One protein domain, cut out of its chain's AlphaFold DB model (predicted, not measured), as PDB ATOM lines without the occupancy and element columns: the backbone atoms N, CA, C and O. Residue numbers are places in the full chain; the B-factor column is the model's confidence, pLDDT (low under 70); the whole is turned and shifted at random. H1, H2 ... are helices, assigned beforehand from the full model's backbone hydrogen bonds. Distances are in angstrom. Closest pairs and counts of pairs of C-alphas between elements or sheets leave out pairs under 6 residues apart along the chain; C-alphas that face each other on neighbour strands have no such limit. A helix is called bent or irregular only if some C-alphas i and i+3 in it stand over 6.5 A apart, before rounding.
ATOM      1  N   MET A 156      65.766 -27.814 288.812       75.00
ATOM      2  CA  MET A 156      65.582 -27.019 290.028       75.00
ATOM      3  C   MET A 156      66.239 -25.636 289.962       75.00
ATOM      4  O   MET A 156      65.961 -24.779 290.798       75.00
ATOM      5  N   LYS A 157      67.094 -25.369 288.965       78.75
ATOM      6  CA  LYS A 157      67.672 -24.030 288.773       78.75
ATOM      7  C   LYS A 157      66.566 -22.976 288.668       78.75
ATOM      8  O   LYS A 157      65.641 -23.092 287.872       78.75
ATOM      9  N   LEU A 158      66.737 -21.878 289.395       70.75
ATOM     10  CA  LEU A 158      65.930 -20.659 289.265       70.75
ATOM     11  C   LEU A 158      66.476 -19.728 288.169       70.75
ATOM     12  O   LEU A 158      66.205 -18.539 288.122       70.75
ATOM     13  N   THR A 159      67.287 -20.255 287.257       66.88
ATOM     14  CA  THR A 159      67.875 -19.496 286.151       66.88
ATOM     15  C   THR A 159      67.742 -20.275 284.845       66.88
ATOM     16  O   THR A 159      67.499 -21.482 284.829       66.88
ATOM     17  N   GLY A 160      67.870 -19.586 283.709       70.31
ATOM     18  CA  GLY A 160      67.808 -20.227 282.392       70.31
ATOM     19  C   GLY A 160      66.428 -20.803 282.042       70.31
ATOM     20  O   GLY A 160      65.404 -20.198 282.349       70.31
ATOM     21  N   LYS A 161      66.406 -21.950 281.350       66.44
ATOM     22  CA  LYS A 161      65.185 -22.636 280.864       66.44
ATOM     23  C   LYS A 161      64.738 -23.803 281.759       66.44
ATOM     24  O   LYS A 161      64.043 -24.707 281.299       66.44
ATOM     25  N   ALA A 162      65.188 -23.821 283.009       72.69
ATOM     26  CA  ALA A 162      64.821 -24.864 283.953       72.69
ATOM     27  C   ALA A 162      63.305 -24.817 284.261       72.69
ATOM     28  O   ALA A 162      62.755 -23.723 284.430       72.69
ATOM     29  N   PRO A 163      62.615 -25.972 284.327       71.12
ATOM     30  CA  PRO A 163      61.196 -26.058 284.654       71.12
ATOM     31  C   PRO A 163      60.738 -25.242 285.864       71.12
ATOM     32  O   PRO A 163      59.719 -24.561 285.755       71.12
ATOM     33  N   LEU A 164      61.476 -25.265 286.981       77.25
ATOM     34  CA  LEU A 164      61.124 -24.477 288.165       77.25
ATOM     35  C   LEU A 164      61.189 -22.969 287.883       77.25
ATOM     36  O   LEU A 164      60.261 -22.234 288.224       77.25
ATOM     37  N   ASN A 165      62.242 -22.510 287.198       75.50
ATOM     38  CA  ASN A 165      62.377 -21.106 286.813       75.50
ATOM     39  C   ASN A 165      61.215 -20.645 285.925       75.50
ATOM     40  O   ASN A 165      60.661 -19.574 286.135       75.50
ATOM     41  N   GLU A 166      60.808 -21.441 284.936       71.56
ATOM     42  CA  GLU A 166      59.697 -21.058 284.057       71.56
ATOM     43  C   GLU A 166      58.341 -20.983 284.776       71.56
ATOM     44  O   GLU A 166      57.465 -20.245 284.326       71.56
ATOM     45  N   LEU A 167      58.175 -21.699 285.891       70.00
ATOM     46  CA  LEU A 167      56.988 -21.616 286.744       70.00
ATOM     47  C   LEU A 167      56.991 -20.372 287.634       70.00
ATOM     48  O   LEU A 167      55.976 -19.688 287.749       70.00
ATOM     49  N   ILE A 168      58.131 -20.078 288.254       71.88
ATOM     50  CA  ILE A 168      58.245 -19.028 289.269       71.88
ATOM     51  C   ILE A 168      58.492 -17.654 288.635       71.88
ATOM     52  O   ILE A 168      57.913 -16.656 289.064       71.88
ATOM     53  N   ARG A 169      59.303 -17.576 287.574       72.56
ATOM     54  CA  ARG A 169      59.695 -16.310 286.938       72.56
ATOM     55  C   ARG A 169      58.509 -15.449 286.496       72.56
ATOM     56  O   ARG A 169      58.582 -14.245 286.723       72.56
ATOM     57  N   PRO A 170      57.424 -15.972 285.887       71.94
ATOM     58  CA  PRO A 170      56.262 -15.150 285.551       71.94
ATOM     59  C   PRO A 170      55.624 -14.497 286.781       71.94
ATOM     60  O   PRO A 170      55.281 -13.320 286.714       71.94
ATOM     61  N   ILE A 171      55.528 -15.234 287.895       71.62
ATOM     62  CA  ILE A 171      54.984 -14.750 289.171       71.62
ATOM     63  C   ILE A 171      55.881 -13.631 289.713       71.62
ATOM     64  O   ILE A 171      55.409 -12.527 289.964       71.62
ATOM     65  N   LEU A 172      57.194 -13.872 289.786       68.81
ATOM     66  CA  LEU A 172      58.160 -12.886 290.284       68.81
ATOM     67  C   LEU A 172      58.235 -11.631 289.405       68.81
ATOM     68  O   LEU A 172      58.263 -10.513 289.908       68.81
ATOM     69  N   VAL A 173      58.230 -11.785 288.079       68.38
ATOM     70  CA  VAL A 173      58.236 -10.649 287.144       68.38
ATOM     71  C   VAL A 173      56.937  -9.854 287.239       68.38
ATOM     72  O   VAL A 173      56.972  -8.632 287.092       68.38
ATOM     73  N   GLN A 174      55.799 -10.503 287.479       70.38
ATOM     74  CA  GLN A 174      54.544  -9.795 287.701       70.38
ATOM     75  C   GLN A 174      54.603  -8.950 288.979       70.38
ATOM     76  O   GLN A 174      54.270  -7.772 288.911       70.38
ATOM     77  N   MET A 175      55.180  -9.468 290.070       65.38
ATOM     78  CA  MET A 175      55.389  -8.698 291.307       65.38
ATOM     79  C   MET A 175      56.260  -7.448 291.098       65.38
ATOM     80  O   MET A 175      56.030  -6.426 291.729       65.38
ATOM     81  N   THR A 176      57.227  -7.472 290.169       64.69
ATOM     82  CA  THR A 176      58.016  -6.262 289.828       64.69
ATOM     83  C   THR A 176      57.245  -5.211 289.018       64.69
ATOM     84  O   THR A 176      57.734  -4.097 288.813       64.69
ATOM     85  N   LYS A 177      56.072  -5.577 288.489       64.25
ATOM     86  CA  LYS A 177      55.252  -4.754 287.590       64.25
ATOM     87  C   LYS A 177      53.909  -4.349 288.189       64.25
ATOM     88  O   LYS A 177      53.285  -3.469 287.601       64.25
ATOM     89  N   ASP A 178      53.472  -4.976 289.276       64.88
ATOM     90  CA  ASP A 178      52.225  -4.631 289.950       64.88
ATOM     91  C   ASP A 178      52.315  -3.210 290.536       64.88
ATOM     92  O   ASP A 178      53.288  -2.837 291.191       64.88
ATOM     93  N   ASP A 179      51.299  -2.392 290.246       57.91
ATOM     94  CA  ASP A 179      51.256  -0.957 290.569       57.91
ATOM     95  C   ASP A 179      51.005  -0.673 292.067       57.91
ATOM     96  O   ASP A 179      51.017   0.486 292.484       57.91
ATOM     97  N   GLU A 180      50.754  -1.703 292.879       61.78
ATOM     98  CA  GLU A 180      50.358  -1.547 294.285       61.78
ATOM     99  C   GLU A 180      51.533  -1.233 295.228       61.78
ATOM    100  O   GLU A 180      51.295  -0.698 296.309       61.78
ATOM    101  N   ASP A 181      52.786  -1.471 294.815       67.69
ATOM    102  CA  ASP A 181      53.966  -1.323 295.684       67.69
ATOM    103  C   ASP A 181      55.077  -0.467 295.039       67.69
ATOM    104  O   ASP A 181      56.132  -0.932 294.588       67.69
ATOM    105  N   ALA A 182      54.810   0.840 294.940       72.69
ATOM    106  CA  ALA A 182      55.712   1.818 294.322       72.69
ATOM    107  C   ALA A 182      57.083   1.905 295.019       72.69
ATOM    108  O   ALA A 182      58.088   2.217 294.376       72.69
ATOM    109  N   GLU A 183      57.127   1.609 296.319       77.19
ATOM    110  CA  GLU A 183      58.337   1.653 297.140       77.19
ATOM    111  C   GLU A 183      59.287   0.496 296.783       77.19
ATOM    112  O   GLU A 183      60.481   0.713 296.549       77.19
ATOM    113  N   LEU A 184      58.743  -0.714 296.610       73.56
ATOM    114  CA  LEU A 184      59.491  -1.893 296.164       73.56
ATOM    115  C   LEU A 184      60.084  -1.703 294.762       73.56
ATOM    116  O   LEU A 184      61.246  -2.038 294.513       73.56
ATOM    117  N   ARG A 185      59.311  -1.129 293.833       73.50
ATOM    118  CA  ARG A 185      59.772  -0.881 292.460       73.50
ATOM    119  C   ARG A 185      60.940   0.103 292.411       73.50
ATOM    120  O   ARG A 185      61.892  -0.107 291.654       73.50
ATOM    121  N   GLU A 186      60.871   1.166 293.207       79.38
ATOM    122  CA  GLU A 186      61.941   2.157 293.297       79.38
ATOM    123  C   GLU A 186      63.211   1.544 293.909       79.38
ATOM    124  O   GLU A 186      64.300   1.712 293.358       79.38
ATOM    125  N   ALA A 187      63.076   0.732 294.961       79.75
ATOM    126  CA  ALA A 187      64.199   0.013 295.560       79.75
ATOM    127  C   ALA A 187      64.887  -0.949 294.569       79.75
ATOM    128  O   ALA A 187      66.117  -0.956 294.459       79.75
ATOM    129  N   ILE A 188      64.114  -1.718 293.788       76.69
ATOM    130  CA  ILE A 188      64.648  -2.621 292.750       76.69
ATOM    131  C   ILE A 188      65.376  -1.828 291.651       76.69
ATOM    132  O   ILE A 188      66.451  -2.232 291.200       76.69
ATOM    133  N   SER A 189      64.824  -0.684 291.238       78.06
ATOM    134  CA  SER A 189      65.442   0.203 290.241       78.06
ATOM    135  C   SER A 189      66.793   0.747 290.720       78.06
ATOM    136  O   SER A 189      67.784   0.691 289.984       78.06
ATOM    137  N   GLN A 190      66.866   1.209 291.970       83.31
ATOM    138  CA  GLN A 190      68.102   1.710 292.573       83.31
ATOM    139  C   GLN A 190      69.160   0.608 292.708       83.31
ATOM    140  O   GLN A 190      70.325   0.825 292.361       83.31
ATOM    141  N   LEU A 191      68.760  -0.598 293.126       80.19
ATOM    142  CA  LEU A 191      69.655  -1.754 293.202       80.19
ATOM    143  C   LEU A 191      70.216  -2.132 291.821       80.19
ATOM    144  O   LEU A 191      71.419  -2.353 291.678       80.19
ATOM    145  N   HIS A 192      69.373  -2.143 290.787       79.06
ATOM    146  CA  HIS A 192      69.795  -2.420 289.413       79.06
ATOM    147  C   HIS A 192      70.806  -1.383 288.888       79.06
ATOM    148  O   HIS A 192      71.806  -1.750 288.259       79.06
ATOM    149  N   GLN A 193      70.602  -0.092 289.187       81.06
ATOM    150  CA  GLN A 193      71.560   0.965 288.842       81.06
ATOM    151  C   GLN A 193      72.902   0.778 289.563       81.06
ATOM    152  O   GLN A 193      73.957   0.867 288.930       81.06
ATOM    153  N   ALA A 194      72.872   0.460 290.860       81.94
ATOM    154  CA  ALA A 194      74.075   0.217 291.650       81.94
ATOM    155  C   ALA A 194      74.879  -0.987 291.123       81.94
ATOM    156  O   ALA A 194      76.089  -0.882 290.911       81.94
ATOM    157  N   ILE A 195      74.215  -2.109 290.828       79.25
ATOM    158  CA  ILE A 195      74.861  -3.321 290.298       79.25
ATOM    159  C   ILE A 195      75.441  -3.078 288.897       79.25
ATOM    160  O   ILE A 195      76.561  -3.506 288.606       79.25
ATOM    161  N   SER A 196      74.741  -2.328 288.044       78.00
ATOM    162  CA  SER A 196      75.244  -1.946 286.716       78.00
ATOM    163  C   SER A 196      76.511  -1.082 286.796       78.00
ATOM    164  O   SER A 196      77.455  -1.268 286.015       78.00
ATOM    165  N   ALA A 197      76.577  -0.168 287.769       80.31
ATOM    166  CA  ALA A 197      77.770   0.634 288.026       80.31
ATOM    167  C   ALA A 197      78.956  -0.239 288.480       80.31
ATOM    168  O   ALA A 197      80.069  -0.085 287.966       80.31
ATOM    169  N   VAL A 198      78.713  -1.213 289.367       80.50
ATOM    170  CA  VAL A 198      79.727  -2.191 289.801       80.50
ATOM    171  C   VAL A 198      80.229  -3.027 288.621       80.50
ATOM    172  O   VAL A 198      81.439  -3.129 288.424       80.50
ATOM    173  N   GLY A 199      79.334  -3.564 287.785       77.19
ATOM    174  CA  GLY A 199      79.712  -4.354 286.607       77.19
ATOM    175  C   GLY A 199      80.592  -3.578 285.620       77.19
ATOM    176  O   GLY A 199      81.556  -4.120 285.076       77.19
ATOM    177  N   THR A 200      80.322  -2.280 285.451       76.88
ATOM    178  CA  THR A 200      81.158  -1.380 284.642       76.88
ATOM    179  C   THR A 200      82.553  -1.220 285.250       76.88
ATOM    180  O   THR A 200      83.549  -1.308 284.535       76.88
ATOM    181  N   HIS A 201      82.647  -1.060 286.574       79.81
ATOM    182  CA  HIS A 201      83.931  -0.940 287.269       79.81
ATOM    183  C   HIS A 201      84.774  -2.221 287.176       79.81
ATOM    184  O   HIS A 201      85.979  -2.153 286.919       79.81
ATOM    185  N   VAL A 202      84.142  -3.390 287.329       79.62
ATOM    186  CA  VAL A 202      84.806  -4.693 287.168       79.62
ATOM    187  C   VAL A 202      85.346  -4.837 285.747       79.62
ATOM    188  O   VAL A 202      86.500  -5.220 285.586       79.62
ATOM    189  N   ARG A 203      84.575  -4.448 284.720       77.50
ATOM    190  CA  ARG A 203      84.991  -4.535 283.308       77.50
ATOM    191  C   ARG A 203      86.233  -3.713 283.009       77.50
ATOM    192  O   ARG A 203      87.129  -4.193 282.320       77.50
ATOM    193  N   THR A 204      86.304  -2.506 283.555       78.69
ATOM    194  CA  THR A 204      87.472  -1.639 283.386       78.69
ATOM    195  C   THR A 204      88.703  -2.212 284.087       78.69
ATOM    196  O   THR A 204      89.802  -2.147 283.540       78.69
ATOM    197  N   ARG A 205      88.550  -2.813 285.277       79.25
ATOM    198  CA  ARG A 205      89.687  -3.401 286.008       79.25
ATOM    199  C   ARG A 205      90.198  -4.691 285.372       79.25
ATOM    200  O   ARG A 205      91.407  -4.864 285.253       79.25
ATOM    201  N   THR A 206      89.305  -5.573 284.927       81.62
ATOM    202  CA  THR A 206      89.685  -6.875 284.361       81.62
ATOM    203  C   THR A 206      90.198  -6.787 282.920       81.62
ATOM    204  O   THR A 206      90.841  -7.720 282.449       81.62
ATOM    205  N   GLN A 207      89.987  -5.661 282.226       81.94
ATOM    206  CA  GLN A 207      90.532  -5.418 280.883       81.94
ATOM    207  C   GLN A 207      92.062  -5.455 280.825       81.94
ATOM    208  O   GLN A 207      92.609  -5.940 279.837       81.94
ATOM    209  N   SER A 208      92.743  -4.958 281.862       81.00
ATOM    210  CA  SER A 208      94.210  -5.006 281.948       81.00
ATOM    211  C   SER A 208      94.711  -6.454 281.984       81.00
ATOM    212  O   SER A 208      95.463  -6.864 281.106       81.00
ATOM    213  N   LEU A 209      94.151  -7.258 282.889       81.88
ATOM    214  CA  LEU A 209      94.445  -8.683 283.024       81.88
ATOM    215  C   LEU A 209      94.096  -9.489 281.760       81.88
ATOM    216  O   LEU A 209      94.867 -10.340 281.337       81.88
ATOM    217  N   ALA A 210      92.959  -9.214 281.110       80.25
ATOM    218  CA  ALA A 210      92.618  -9.885 279.851       80.25
ATOM    219  C   ALA A 210      93.617  -9.572 278.731       80.25
ATOM    220  O   ALA A 210      93.884 -10.432 277.890       80.25
ATOM    221  N   LYS A 211      94.161  -8.350 278.712       83.00
ATOM    222  CA  LYS A 211      95.175  -7.943 277.743       83.00
ATOM    223  C   LYS A 211      96.504  -8.649 278.005       83.00
ATOM    224  O   LYS A 211      97.085  -9.141 277.047       83.00
ATOM    225  N   GLU A 212      96.922  -8.750 279.264       84.19
ATOM    226  CA  GLU A 212      98.124  -9.494 279.673       84.19
ATOM    227  C   GLU A 212      98.010 -10.978 279.285       84.19
ATOM    228  O   GLU A 212      98.840 -11.477 278.531       84.19
ATOM    229  N   ILE A 213      96.906 -11.649 279.645       83.50
ATOM    230  CA  ILE A 213      96.657 -13.052 279.257       83.50
ATOM    231  C   ILE A 213      96.630 -13.209 277.725       83.50
ATOM    232  O   ILE A 213      97.134 -14.184 277.176       83.50
ATOM    233  N   SER A 214      96.052 -12.245 277.003       83.44
ATOM    234  CA  SER A 214      96.028 -12.271 275.533       83.44
ATOM    235  C   SER A 214      97.400 -12.050 274.899       83.44
ATOM    236  O   SER A 214      97.624 -12.506 273.781       83.44
ATOM    237  N   GLU A 215      98.297 -11.312 275.553       84.25
ATOM    238  CA  GLU A 215      99.661 -11.096 275.070       84.25
ATOM    239  C   GLU A 215     100.487 -12.379 275.176       84.25
ATOM    240  O   GLU A 215     101.172 -12.711 274.207       84.25
ATOM    241  N   ASP A 216     100.316 -13.154 276.247       80.12
ATOM    242  CA  ASP A 216     100.957 -14.465 276.406       80.12
ATOM    243  C   ASP A 216     100.385 -15.521 275.443       80.12
ATOM    244  O   ASP A 216     101.116 -16.337 274.881       80.12
ATOM    245  N   LEU A 217      99.078 -15.466 275.161       68.94
ATOM    246  CA  LEU A 217      98.406 -16.384 274.231       68.94
ATOM    247  C   LEU A 217      98.638 -16.064 272.740       68.94
ATOM    248  O   LEU A 217      98.232 -16.848 271.875       68.94
ATOM    249  N   LYS A 218      99.324 -14.959 272.401       77.62
ATOM    250  CA  LYS A 218      99.597 -14.576 270.998       77.62
ATOM    251  C   LYS A 218     100.391 -15.624 270.232       77.62
ATOM    252  O   LYS A 218     100.145 -15.799 269.040       77.62
ATOM    253  N   SER A 219     101.328 -16.307 270.887       57.81
ATOM    254  CA  SER A 219     102.137 -17.361 270.258       57.81
ATOM    255  C   SER A 219     101.289 -18.561 269.814       57.81
ATOM    256  O   SER A 219     101.658 -19.252 268.869       57.81
ATOM    257  N   TRP A 220     100.110 -18.740 270.419       53.66
ATOM    258  CA  TRP A 220      99.122 -19.768 270.085       53.66
ATOM    259  C   TRP A 220      98.045 -19.270 269.105       53.66
ATOM    260  O   TRP A 220      97.165 -20.034 268.714       53.66
ATOM    261  N   GLY A 221      98.087 -17.993 268.701       53.97
ATOM    262  CA  GLY A 221      97.087 -17.381 267.821       53.97
ATOM    263  C   GLY A 221      95.721 -17.139 268.478       53.97
ATOM    264  O   GLY A 221      94.725 -17.003 267.768       53.97
ATOM    265  N   LEU A 222      95.656 -17.093 269.813       59.69
ATOM    266  CA  LEU A 222      94.417 -16.961 270.586       59.69
ATOM    267  C   LEU A 222      94.369 -15.634 271.359       59.69
ATOM    268  O   LEU A 222      95.394 -15.007 271.615       59.69
ATOM    269  N   SER A 223      93.166 -15.202 271.740       66.94
ATOM    270  CA  SER A 223      92.947 -14.042 272.611       66.94
ATOM    271  C   SER A 223      91.951 -14.371 273.720       66.94
ATOM    272  O   SER A 223      91.065 -15.213 273.563       66.94
ATOM    273  N   PHE A 224      92.114 -13.708 274.861       71.00
ATOM    274  CA  PHE A 224      91.326 -13.923 276.065       71.00
ATOM    275  C   PHE A 224      90.490 -12.681 276.395       71.00
ATOM    276  O   PHE A 224      90.971 -11.550 276.348       71.00
ATOM    277  N   GLN A 225      89.225 -12.883 276.766       73.38
ATOM    278  CA  GLN A 225      88.315 -11.796 277.124       73.38
ATOM    279  C   GLN A 225      87.436 -12.179 278.317       73.38
ATOM    280  O   GLN A 225      86.843 -13.256 278.349       73.38
ATOM    281  N   PHE A 226      87.267 -11.249 279.263       70.69
ATOM    282  CA  PHE A 226      86.251 -11.367 280.308       70.69
ATOM    283  C   PHE A 226      84.878 -10.924 279.794       70.69
ATOM    284  O   PHE A 226      84.675  -9.768 279.415       70.69
ATOM    285  N   ASN A 227      83.906 -11.833 279.849       67.50
ATOM    286  CA  ASN A 227      82.514 -11.549 279.515       67.50
ATOM    287  C   ASN A 227      81.726 -11.208 280.783       67.50
ATOM    288  O   ASN A 227      81.249 -12.093 281.487       67.50
ATOM    289  N   ILE A 228      81.574  -9.915 281.072       71.88
ATOM    290  CA  ILE A 228      80.762  -9.442 282.205       71.88
ATOM    291  C   ILE A 228      79.337  -9.212 281.728       71.88
ATOM    292  O   ILE A 228      79.094  -8.322 280.904       71.88
ATOM    293  N   ARG A 229      78.416 -10.022 282.249       63.88
ATOM    294  CA  ARG A 229      76.983  -9.965 281.951       63.88
ATOM    295  C   ARG A 229      76.331  -8.806 282.709       63.88
ATOM    296  O   ARG A 229      76.678  -8.547 283.857       63.88
ATOM    297  N   SER A 230      75.403  -8.108 282.062       64.94
ATOM    298  CA  SER A 230      74.453  -7.231 282.752       64.94
ATOM    299  C   SER A 230      73.397  -8.098 283.429       64.94
ATOM    300  O   SER A 230      72.892  -9.013 282.781       64.94
ATOM    301  N   VAL A 231      73.072  -7.813 284.687       65.69
ATOM    302  CA  VAL A 231      72.019  -8.521 285.426       65.69
ATOM    303  C   VAL A 231      70.725  -7.728 285.288       65.69
ATOM    304  O   VAL A 231      70.708  -6.548 285.628       65.69
ATOM    305  N   ASP A 232      69.665  -8.345 284.769       68.19
ATOM    306  CA  ASP A 232      68.342  -7.710 284.667       68.19
ATOM    307  C   ASP A 232      67.640  -7.680 286.042       68.19
ATOM    308  O   ASP A 232      67.863  -8.546 286.887       68.19
ATOM    309  N   ALA A 233      66.741  -6.719 286.271       65.75
ATOM    310  CA  ALA A 233      65.947  -6.623 287.498       65.75
ATOM    311  C   ALA A 233      65.163  -7.919 287.785       65.75
ATOM    312  O   ALA A 233      65.063  -8.351 288.931       65.75
ATOM    313  N   ALA A 234      64.670  -8.589 286.737       63.41
ATOM    314  CA  ALA A 234      64.015  -9.889 286.860       63.41
ATOM    315  C   ALA A 234      64.964 -10.995 287.361       63.41
ATOM    316  O   ALA A 234      64.552 -11.847 288.148       63.41
ATOM    317  N   GLU A 235      66.228 -10.984 286.923       66.56
ATOM    318  CA  GLU A 235      67.249 -11.942 287.368       66.56
ATOM    319  C   GLU A 235      67.653 -11.698 288.825       66.56
ATOM    320  O   GLU A 235      67.850 -12.661 289.560       66.56
ATOM    321  N   LEU A 236      67.694 -10.435 289.270       70.69
ATOM    322  CA  LEU A 236      67.942 -10.094 290.676       70.69
ATOM    323  C   LEU A 236      66.851 -10.642 291.593       70.69
ATOM    324  O   LEU A 236      67.162 -11.259 292.604       70.69
ATOM    325  N   VAL A 237      65.582 -10.455 291.223       68.25
ATOM    326  CA  VAL A 237      64.448 -10.927 292.034       68.25
ATOM    327  C   VAL A 237      64.369 -12.448 292.043       68.25
ATOM    328  O   VAL A 237      64.096 -13.045 293.076       68.25
ATOM    329  N   THR A 238      64.662 -13.093 290.915       65.31
ATOM    330  CA  THR A 238      64.670 -14.559 290.858       65.31
ATOM    331  C   THR A 238      65.834 -15.154 291.658       65.31
ATOM    332  O   THR A 238      65.683 -16.219 292.246       65.31
ATOM    333  N   GLY A 239      66.953 -14.432 291.772       67.38
ATOM    334  CA  GLY A 239      68.071 -14.794 292.646       67.38
ATOM    335  C   GLY A 239      67.810 -14.644 294.153       67.38
ATOM    336  O   GLY A 239      68.658 -15.063 294.934       67.38
ATOM    337  N   LEU A 240      66.679 -14.058 294.574       69.19
ATOM    338  CA  LEU A 240      66.278 -13.978 295.990       69.19
ATOM    339  C   LEU A 240      65.513 -15.216 296.467       69.19
ATOM    340  O   LEU A 240      65.346 -15.401 297.671       69.19
ATOM    341  N   ALA A 241      64.998 -16.018 295.538       68.31
ATOM    342  CA  ALA A 241      64.284 -17.235 295.869       68.31
ATOM    343  C   ALA A 241      65.282 -18.382 296.072       68.31
ATOM    344  O   ALA A 241      66.232 -18.537 295.307       68.31
ATOM    345  N   ASP A 242      65.030 -19.193 297.094       70.31
ATOM    346  CA  ASP A 242      65.682 -20.479 297.312       70.31
ATOM    347  C   ASP A 242      64.604 -21.534 297.584       70.31
ATOM    348  O   ASP A 242      63.431 -21.200 297.792       70.31
ATOM    349  N   HIS A 243      64.972 -22.807 297.532       79.31
ATOM    350  CA  HIS A 243      64.043 -23.912 297.706       79.31
ATOM    351  C   HIS A 243      64.619 -24.984 298.626       79.31
ATOM    352  O   HIS A 243      65.806 -25.293 298.606       79.31
ATOM    353  N   SER A 244      63.735 -25.597 299.403       76.31
ATOM    354  CA  SER A 244      64.040 -26.732 300.266       76.31
ATOM    355  C   SER A 244      62.853 -27.686 300.298       76.31
ATOM    356  O   SER A 244      61.724 -27.315 299.972       76.31
ATOM    357  N   VAL A 245      63.115 -28.925 300.694       73.75
ATOM    358  CA  VAL A 245      62.107 -29.953 300.931       73.75
ATOM    359  C   VAL A 245      62.001 -30.166 302.436       73.75
ATOM    360  O   VAL A 245      63.003 -30.366 303.124       73.75
ATOM    361  N   GLU A 246      60.775 -30.106 302.947       72.19
ATOM    362  CA  GLU A 246      60.467 -30.365 304.351       72.19
ATOM    363  C   GLU A 246      59.878 -31.768 304.492       72.19
ATOM    364  O   GLU A 246      58.895 -32.112 303.833       72.19
ATOM    365  N   ASP A 247      60.487 -32.571 305.358       70.56
ATOM    366  CA  ASP A 247      59.930 -33.837 305.818       70.56
ATOM    367  C   ASP A 247      59.300 -33.588 307.198       70.56
ATOM    368  O   ASP A 247      60.027 -33.205 308.113       70.56
ATOM    369  N   PRO A 248      57.979 -33.774 307.385       67.25
ATOM    370  CA  PRO A 248      57.315 -33.547 308.670       67.25
ATOM    371  C   PRO A 248      57.899 -34.353 309.838       67.25
ATOM    372  O   PRO A 248      57.715 -33.969 310.994       67.25
ATOM    373  N   GLU A 249      58.582 -35.465 309.555       68.31
ATOM    374  CA  GLU A 249      59.257 -36.291 310.559       68.31
ATOM    375  C   GLU A 249      60.705 -35.836 310.825       68.31
ATOM    376  O   GLU A 249      61.301 -36.230 311.832       68.31
ATOM    377  N   CYS A 250      61.262 -34.959 309.981       56.19
ATOM    378  CA  CYS A 250      62.615 -34.425 310.102       56.19
ATOM    379  C   CYS A 250      62.600 -32.924 310.459       56.19
ATOM    380  O   CYS A 250      62.088 -32.096 309.709       56.19
ATOM    381  N   PRO A 251      63.224 -32.503 311.570       59.53
ATOM    382  CA  PRO A 251      63.160 -31.114 312.033       59.53
ATOM    383  C   PRO A 251      64.016 -30.126 311.216       59.53
ATOM    384  O   PRO A 251      64.056 -28.944 311.555       59.53
ATOM    385  N   ILE A 252      64.737 -30.587 310.187       73.69
ATOM    386  CA  ILE A 252      65.665 -29.775 309.391       73.69
ATOM    387  C   ILE A 252      65.219 -29.796 307.928       73.69
ATOM    388  O   ILE A 252      65.012 -30.861 307.350       73.69
ATOM    389  N   ALA A 253      65.115 -28.607 307.331       69.38
ATOM    390  CA  ALA A 253      64.883 -28.452 305.902       69.38
ATOM    391  C   ALA A 253      66.069 -29.028 305.114       69.38
ATOM    392  O   ALA A 253      67.224 -28.680 305.364       69.38
ATOM    393  N   GLN A 254      65.776 -29.916 304.171       75.19
ATOM    394  CA  GLN A 254      66.770 -30.633 303.376       75.19
ATOM    395  C   GLN A 254      66.743 -30.123 301.939       75.19
ATOM    396  O   GLN A 254      65.718 -29.628 301.459       75.19
ATOM    397  N   ARG A 255      67.860 -30.236 301.222       75.94
ATOM    398  CA  ARG A 255      67.852 -29.944 299.787       75.94
ATOM    399  C   ARG A 255      67.276 -31.145 299.054       75.94
ATOM    400  O   ARG A 255      67.355 -32.273 299.535       75.94
ATOM    401  N   ALA A 256      66.697 -30.921 297.881       74.94
ATOM    402  CA  ALA A 256      66.082 -32.009 297.128       74.94
ATOM    403  C   ALA A 256      67.116 -33.077 296.703       74.94
ATOM    404  O   ALA A 256      66.764 -34.247 296.582       74.94
ATOM    405  N   GLU A 257      68.386 -32.690 296.548       78.19
ATOM    406  CA  GLU A 257      69.524 -33.567 296.250       78.19
ATOM    407  C   GLU A 257      69.884 -34.522 297.396       78.19
ATOM    408  O   GLU A 257      70.521 -35.545 297.157       78.19
ATOM    409  N   ASP A 258      69.495 -34.199 298.632       76.19
ATOM    410  CA  ASP A 258      69.811 -35.018 299.807       76.19
ATOM    411  C   ASP A 258      68.874 -36.249 299.910       76.19
ATOM    412  O   ASP A 258      69.130 -37.179 300.674       76.19
ATOM    413  N   PHE A 259      67.807 -36.294 299.100       73.69
ATOM    414  CA  PHE A 259      66.880 -37.425 298.997       73.69
ATOM    415  C   PHE A 259      67.321 -38.416 297.912       73.69
ATOM    416  O   PHE A 259      67.957 -38.042 296.931       73.69
ATOM    417  N   GLY A 260      66.930 -39.687 298.042       67.62
ATOM    418  CA  GLY A 260      67.260 -40.717 297.050       67.62
ATOM    419  C   GLY A 260      66.703 -40.429 295.647       67.62
ATOM    420  O   GLY A 260      65.661 -39.784 295.495       67.62
ATOM    421  N   ASP A 261      67.362 -40.973 294.619       65.75
ATOM    422  CA  ASP A 261      67.073 -40.722 293.194       65.75
ATOM    423  C   ASP A 261      65.593 -40.881 292.809       65.75
ATOM    424  O   ASP A 261      65.081 -40.138 291.969       65.75
ATOM    425  N   GLY A 262      64.871 -41.811 293.445       62.22
ATOM    426  CA  GLY A 262      63.437 -42.003 293.213       62.22
ATOM    427  C   GLY A 262      62.592 -40.769 293.564       62.22
ATOM    428  O   GLY A 262      61.725 -40.373 292.782       62.22
ATOM    429  N   PHE A 263      62.873 -40.111 294.697       72.38
ATOM    430  CA  PHE A 263      62.212 -38.855 295.076       72.38
ATOM    431  C   PHE A 263      62.592 -37.728 294.118       72.38
ATOM    432  O   PHE A 263      61.711 -37.035 293.607       72.38
ATOM    433  N   GLN A 264      63.889 -37.572 293.834       71.38
ATOM    434  CA  GLN A 264      64.383 -36.521 292.941       71.38
ATOM    435  C   GLN A 264      63.690 -36.591 291.578       71.38
ATOM    436  O   GLN A 264      63.201 -35.588 291.054       71.38
ATOM    437  N   ARG A 265      63.570 -37.799 291.020       67.38
ATOM    438  CA  ARG A 265      62.903 -38.032 289.739       67.38
ATOM    439  C   ARG A 265      61.408 -37.729 289.809       67.38
ATOM    440  O   ARG A 265      60.871 -37.079 288.913       67.38
ATOM    441  N   HIS A 266      60.741 -38.133 290.890       66.75
ATOM    442  CA  HIS A 266      59.337 -37.796 291.122       66.75
ATOM    443  C   HIS A 266      59.100 -36.277 291.200       66.75
ATOM    444  O   HIS A 266      58.131 -35.764 290.630       66.75
ATOM    445  N   LEU A 267      60.006 -35.540 291.845       70.25
ATOM    446  CA  LEU A 267      59.957 -34.083 291.924       70.25
ATOM    447  C   LEU A 267      60.135 -33.436 290.542       70.25
ATOM    448  O   LEU A 267      59.324 -32.591 290.158       70.25
ATOM    449  N   VAL A 268      61.118 -33.888 289.751       71.12
ATOM    450  CA  VAL A 268      61.310 -33.447 288.355       71.12
ATOM    451  C   VAL A 268      60.034 -33.657 287.537       71.12
ATOM    452  O   VAL A 268      59.565 -32.733 286.865       71.12
ATOM    453  N   PHE A 269      59.418 -34.840 287.630       63.75
ATOM    454  CA  PHE A 269      58.154 -35.121 286.947       63.75
ATOM    455  C   PHE A 269      57.028 -34.195 287.398       63.75
ATOM    456  O   PHE A 269      56.270 -33.694 286.564       63.75
ATOM    457  N   THR A 270      56.929 -33.933 288.699       63.97
ATOM    458  CA  THR A 270      55.918 -33.036 289.264       63.97
ATOM    459  C   THR A 270      56.081 -31.619 288.724       63.97
ATOM    460  O   THR A 270      55.105 -31.024 288.265       63.97
ATOM    461  N   LEU A 271      57.307 -31.097 288.674       69.00
ATOM    462  CA  LEU A 271      57.587 -29.770 288.125       69.00
ATOM    463  C   LEU A 271      57.257 -29.673 286.638       69.00
ATOM    464  O   LEU A 271      56.622 -28.711 286.207       69.00
ATOM    465  N   LEU A 272      57.624 -30.682 285.849       62.84
ATOM    466  CA  LEU A 272      57.306 -30.728 284.422       62.84
ATOM    467  C   LEU A 272      55.796 -30.819 284.172       62.84
ATOM    468  O   LEU A 272      55.276 -30.137 283.287       62.84
ATOM    469  N   LYS A 273      55.076 -31.596 284.989       61.81
ATOM    470  CA  LYS A 273      53.610 -31.690 284.960       61.81
ATOM    471  C   LYS A 273      52.958 -30.345 285.276       61.81
ATOM    472  O   LYS A 273      52.068 -29.907 284.547       61.81
ATOM    473  N   ILE A 274      53.397 -29.683 286.347       63.50
ATOM    474  CA  ILE A 274      52.880 -28.371 286.751       63.50
ATOM    475  C   ILE A 274      53.177 -27.343 285.650       63.50
ATOM    476  O   ILE A 274      52.269 -26.636 285.218       63.50
ATOM    477  N   ARG A 275      54.396 -27.330 285.096       60.75
ATOM    478  CA  ARG A 275      54.779 -26.477 283.958       60.75
ATOM    479  C   ARG A 275      53.862 -26.662 282.756       60.75
ATOM    480  O   ARG A 275      53.372 -25.669 282.220       60.75
ATOM    481  N   ALA A 276      53.599 -27.903 282.350       57.12
ATOM    482  CA  ALA A 276      52.703 -28.190 281.233       57.12
ATOM    483  C   ALA A 276      51.282 -27.650 281.485       57.12
ATOM    484  O   ALA A 276      50.680 -27.061 280.587       57.12
ATOM    485  N   LYS A 277      50.775 -27.773 282.719       57.06
ATOM    486  CA  LYS A 277      49.465 -27.238 283.118       57.06
ATOM    487  C   LYS A 277      49.417 -25.703 283.064       57.06
ATOM    488  O   LYS A 277      48.533 -25.144 282.423       57.06
ATOM    489  N   TYR A 278      50.381 -25.015 283.676       59.34
ATOM    490  CA  TYR A 278      50.407 -23.545 283.715       59.34
ATOM    491  C   TYR A 278      50.640 -22.906 282.339       59.34
ATOM    492  O   TYR A 278      50.098 -21.832 282.059       59.34
ATOM    493  N   ALA A 279      51.401 -23.565 281.458       55.00
ATOM    494  CA  ALA A 279      51.588 -23.124 280.077       55.00
ATOM    495  C   ALA A 279      50.271 -23.118 279.274       55.00
ATOM    496  O   ALA A 279      50.103 -22.278 278.387       55.00
ATOM    497  N   ALA A 280      49.332 -24.014 279.601       49.94
ATOM    498  CA  ALA A 280      47.998 -24.030 279.006       49.94
ATOM    499  C   ALA A 280      47.113 -22.882 279.539       49.94
ATOM    500  O   ALA A 280      46.396 -22.250 278.767       49.94
ATOM    501  N   GLU A 281      47.204 -22.555 280.834       47.94
ATOM    502  CA  GLU A 281      46.339 -21.563 281.499       47.94
ATOM    503  C   GLU A 281      46.714 -20.095 281.196       47.94
ATOM    504  O   GLU A 281      45.837 -19.250 280.995       47.94
ATOM    505  N   THR A 282      48.008 -19.760 281.107       46.72
ATOM    506  CA  THR A 282      48.472 -18.365 280.908       46.72
ATOM    507  C   THR A 282      48.128 -17.771 279.535       46.72
ATOM    508  O   THR A 282      48.104 -16.546 279.388       46.72
TER     509      THR A 282
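What this domain is: This is residues 156 to 282 of the 779 residues of an uncharacterized protein of Myxococcaceae bacterium (UniProt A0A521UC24). Going along the printed part, you will see an open V: H1 makes one arm, and the much longer H2, kinked near residue 210, makes the other. Short H3 sits between the arms near the corner, at the end of a long link that comes back from the far end of H2, while H4 packs on H1 at a steep slant. The printed part has 127 residues, with four named helices in the order H1, H2, H3, H4 and no named strand, and its class is all helix. It is only just loose, close to extended, with a radius of gyration of the C-alphas of 20.7 A and spans of 58 by 43 by 35 A.

Where its parts are: Find C-alpha 163 at (61.196, -26.058, 284.654); from there H1 runs through residues 163 to 175, 19.5 A from first to last C-alpha. It is irregular, but only just: C-alphas 167 and 170 are 6.6 A apart. Look next at C-alpha 182, at (55.712, 1.818, 294.322), where H2 begins; it holds residues 182 to 220 and is 54.2 A long. H2 has a kink of 39 degrees near residue 210 and is irregular, but only just, with C-alphas 216 and 219 6.9 A apart. H3 is residues 233 to 238, 8.7 A long. H4, residues 261 to 282, is 31.6 A long and ends at C-alpha 282, at (48.472, -18.365, 280.908).

How they stand to each other: Begin with H1, which touches H3 with residues 168 to 173 alone; their closest C-alphas, of Val 173 and Ala 234, are 5.8 A apart. The two helices run opposite ways at a steep tilt of 53 degrees. With residues 163 to 167 alone, H1 touches residues 271 to 278 of H4, where the closest C-alphas, of Leu 167 and Arg 275, are 6.0 A apart. These two run the same way at a steep tilt of 45 degrees. H2 touches H3 with residues 188 to 192 alone, about perpendicular at 85 degrees; the closest C-alphas, of His 192 and Ala 233, are 6.0 A apart. H1 and H2 are apart, as are H2 and H4, and H3 and H4. In H3 and H4 every O i to N i+4 pair is within hydrogen-bond range; in H1 it is 7 of 9 and in H2 31 of 35.

The domain as a whole: The C-alphas farthest apart, of Ser 219 and Glu 249, are 61.8 A apart. The printed part has no cut. The link from H1 to H2 is short, and residues 178 to 183 stand free. The links from H2 to H3, residues 221 to 232, and from H3 to H4, residues 239 to 260, are long. The mean pLDDT of the printed part is 70.7; 54 residues are under 70, among them residues 175 to 181, 229 to 235 and 269 to 282.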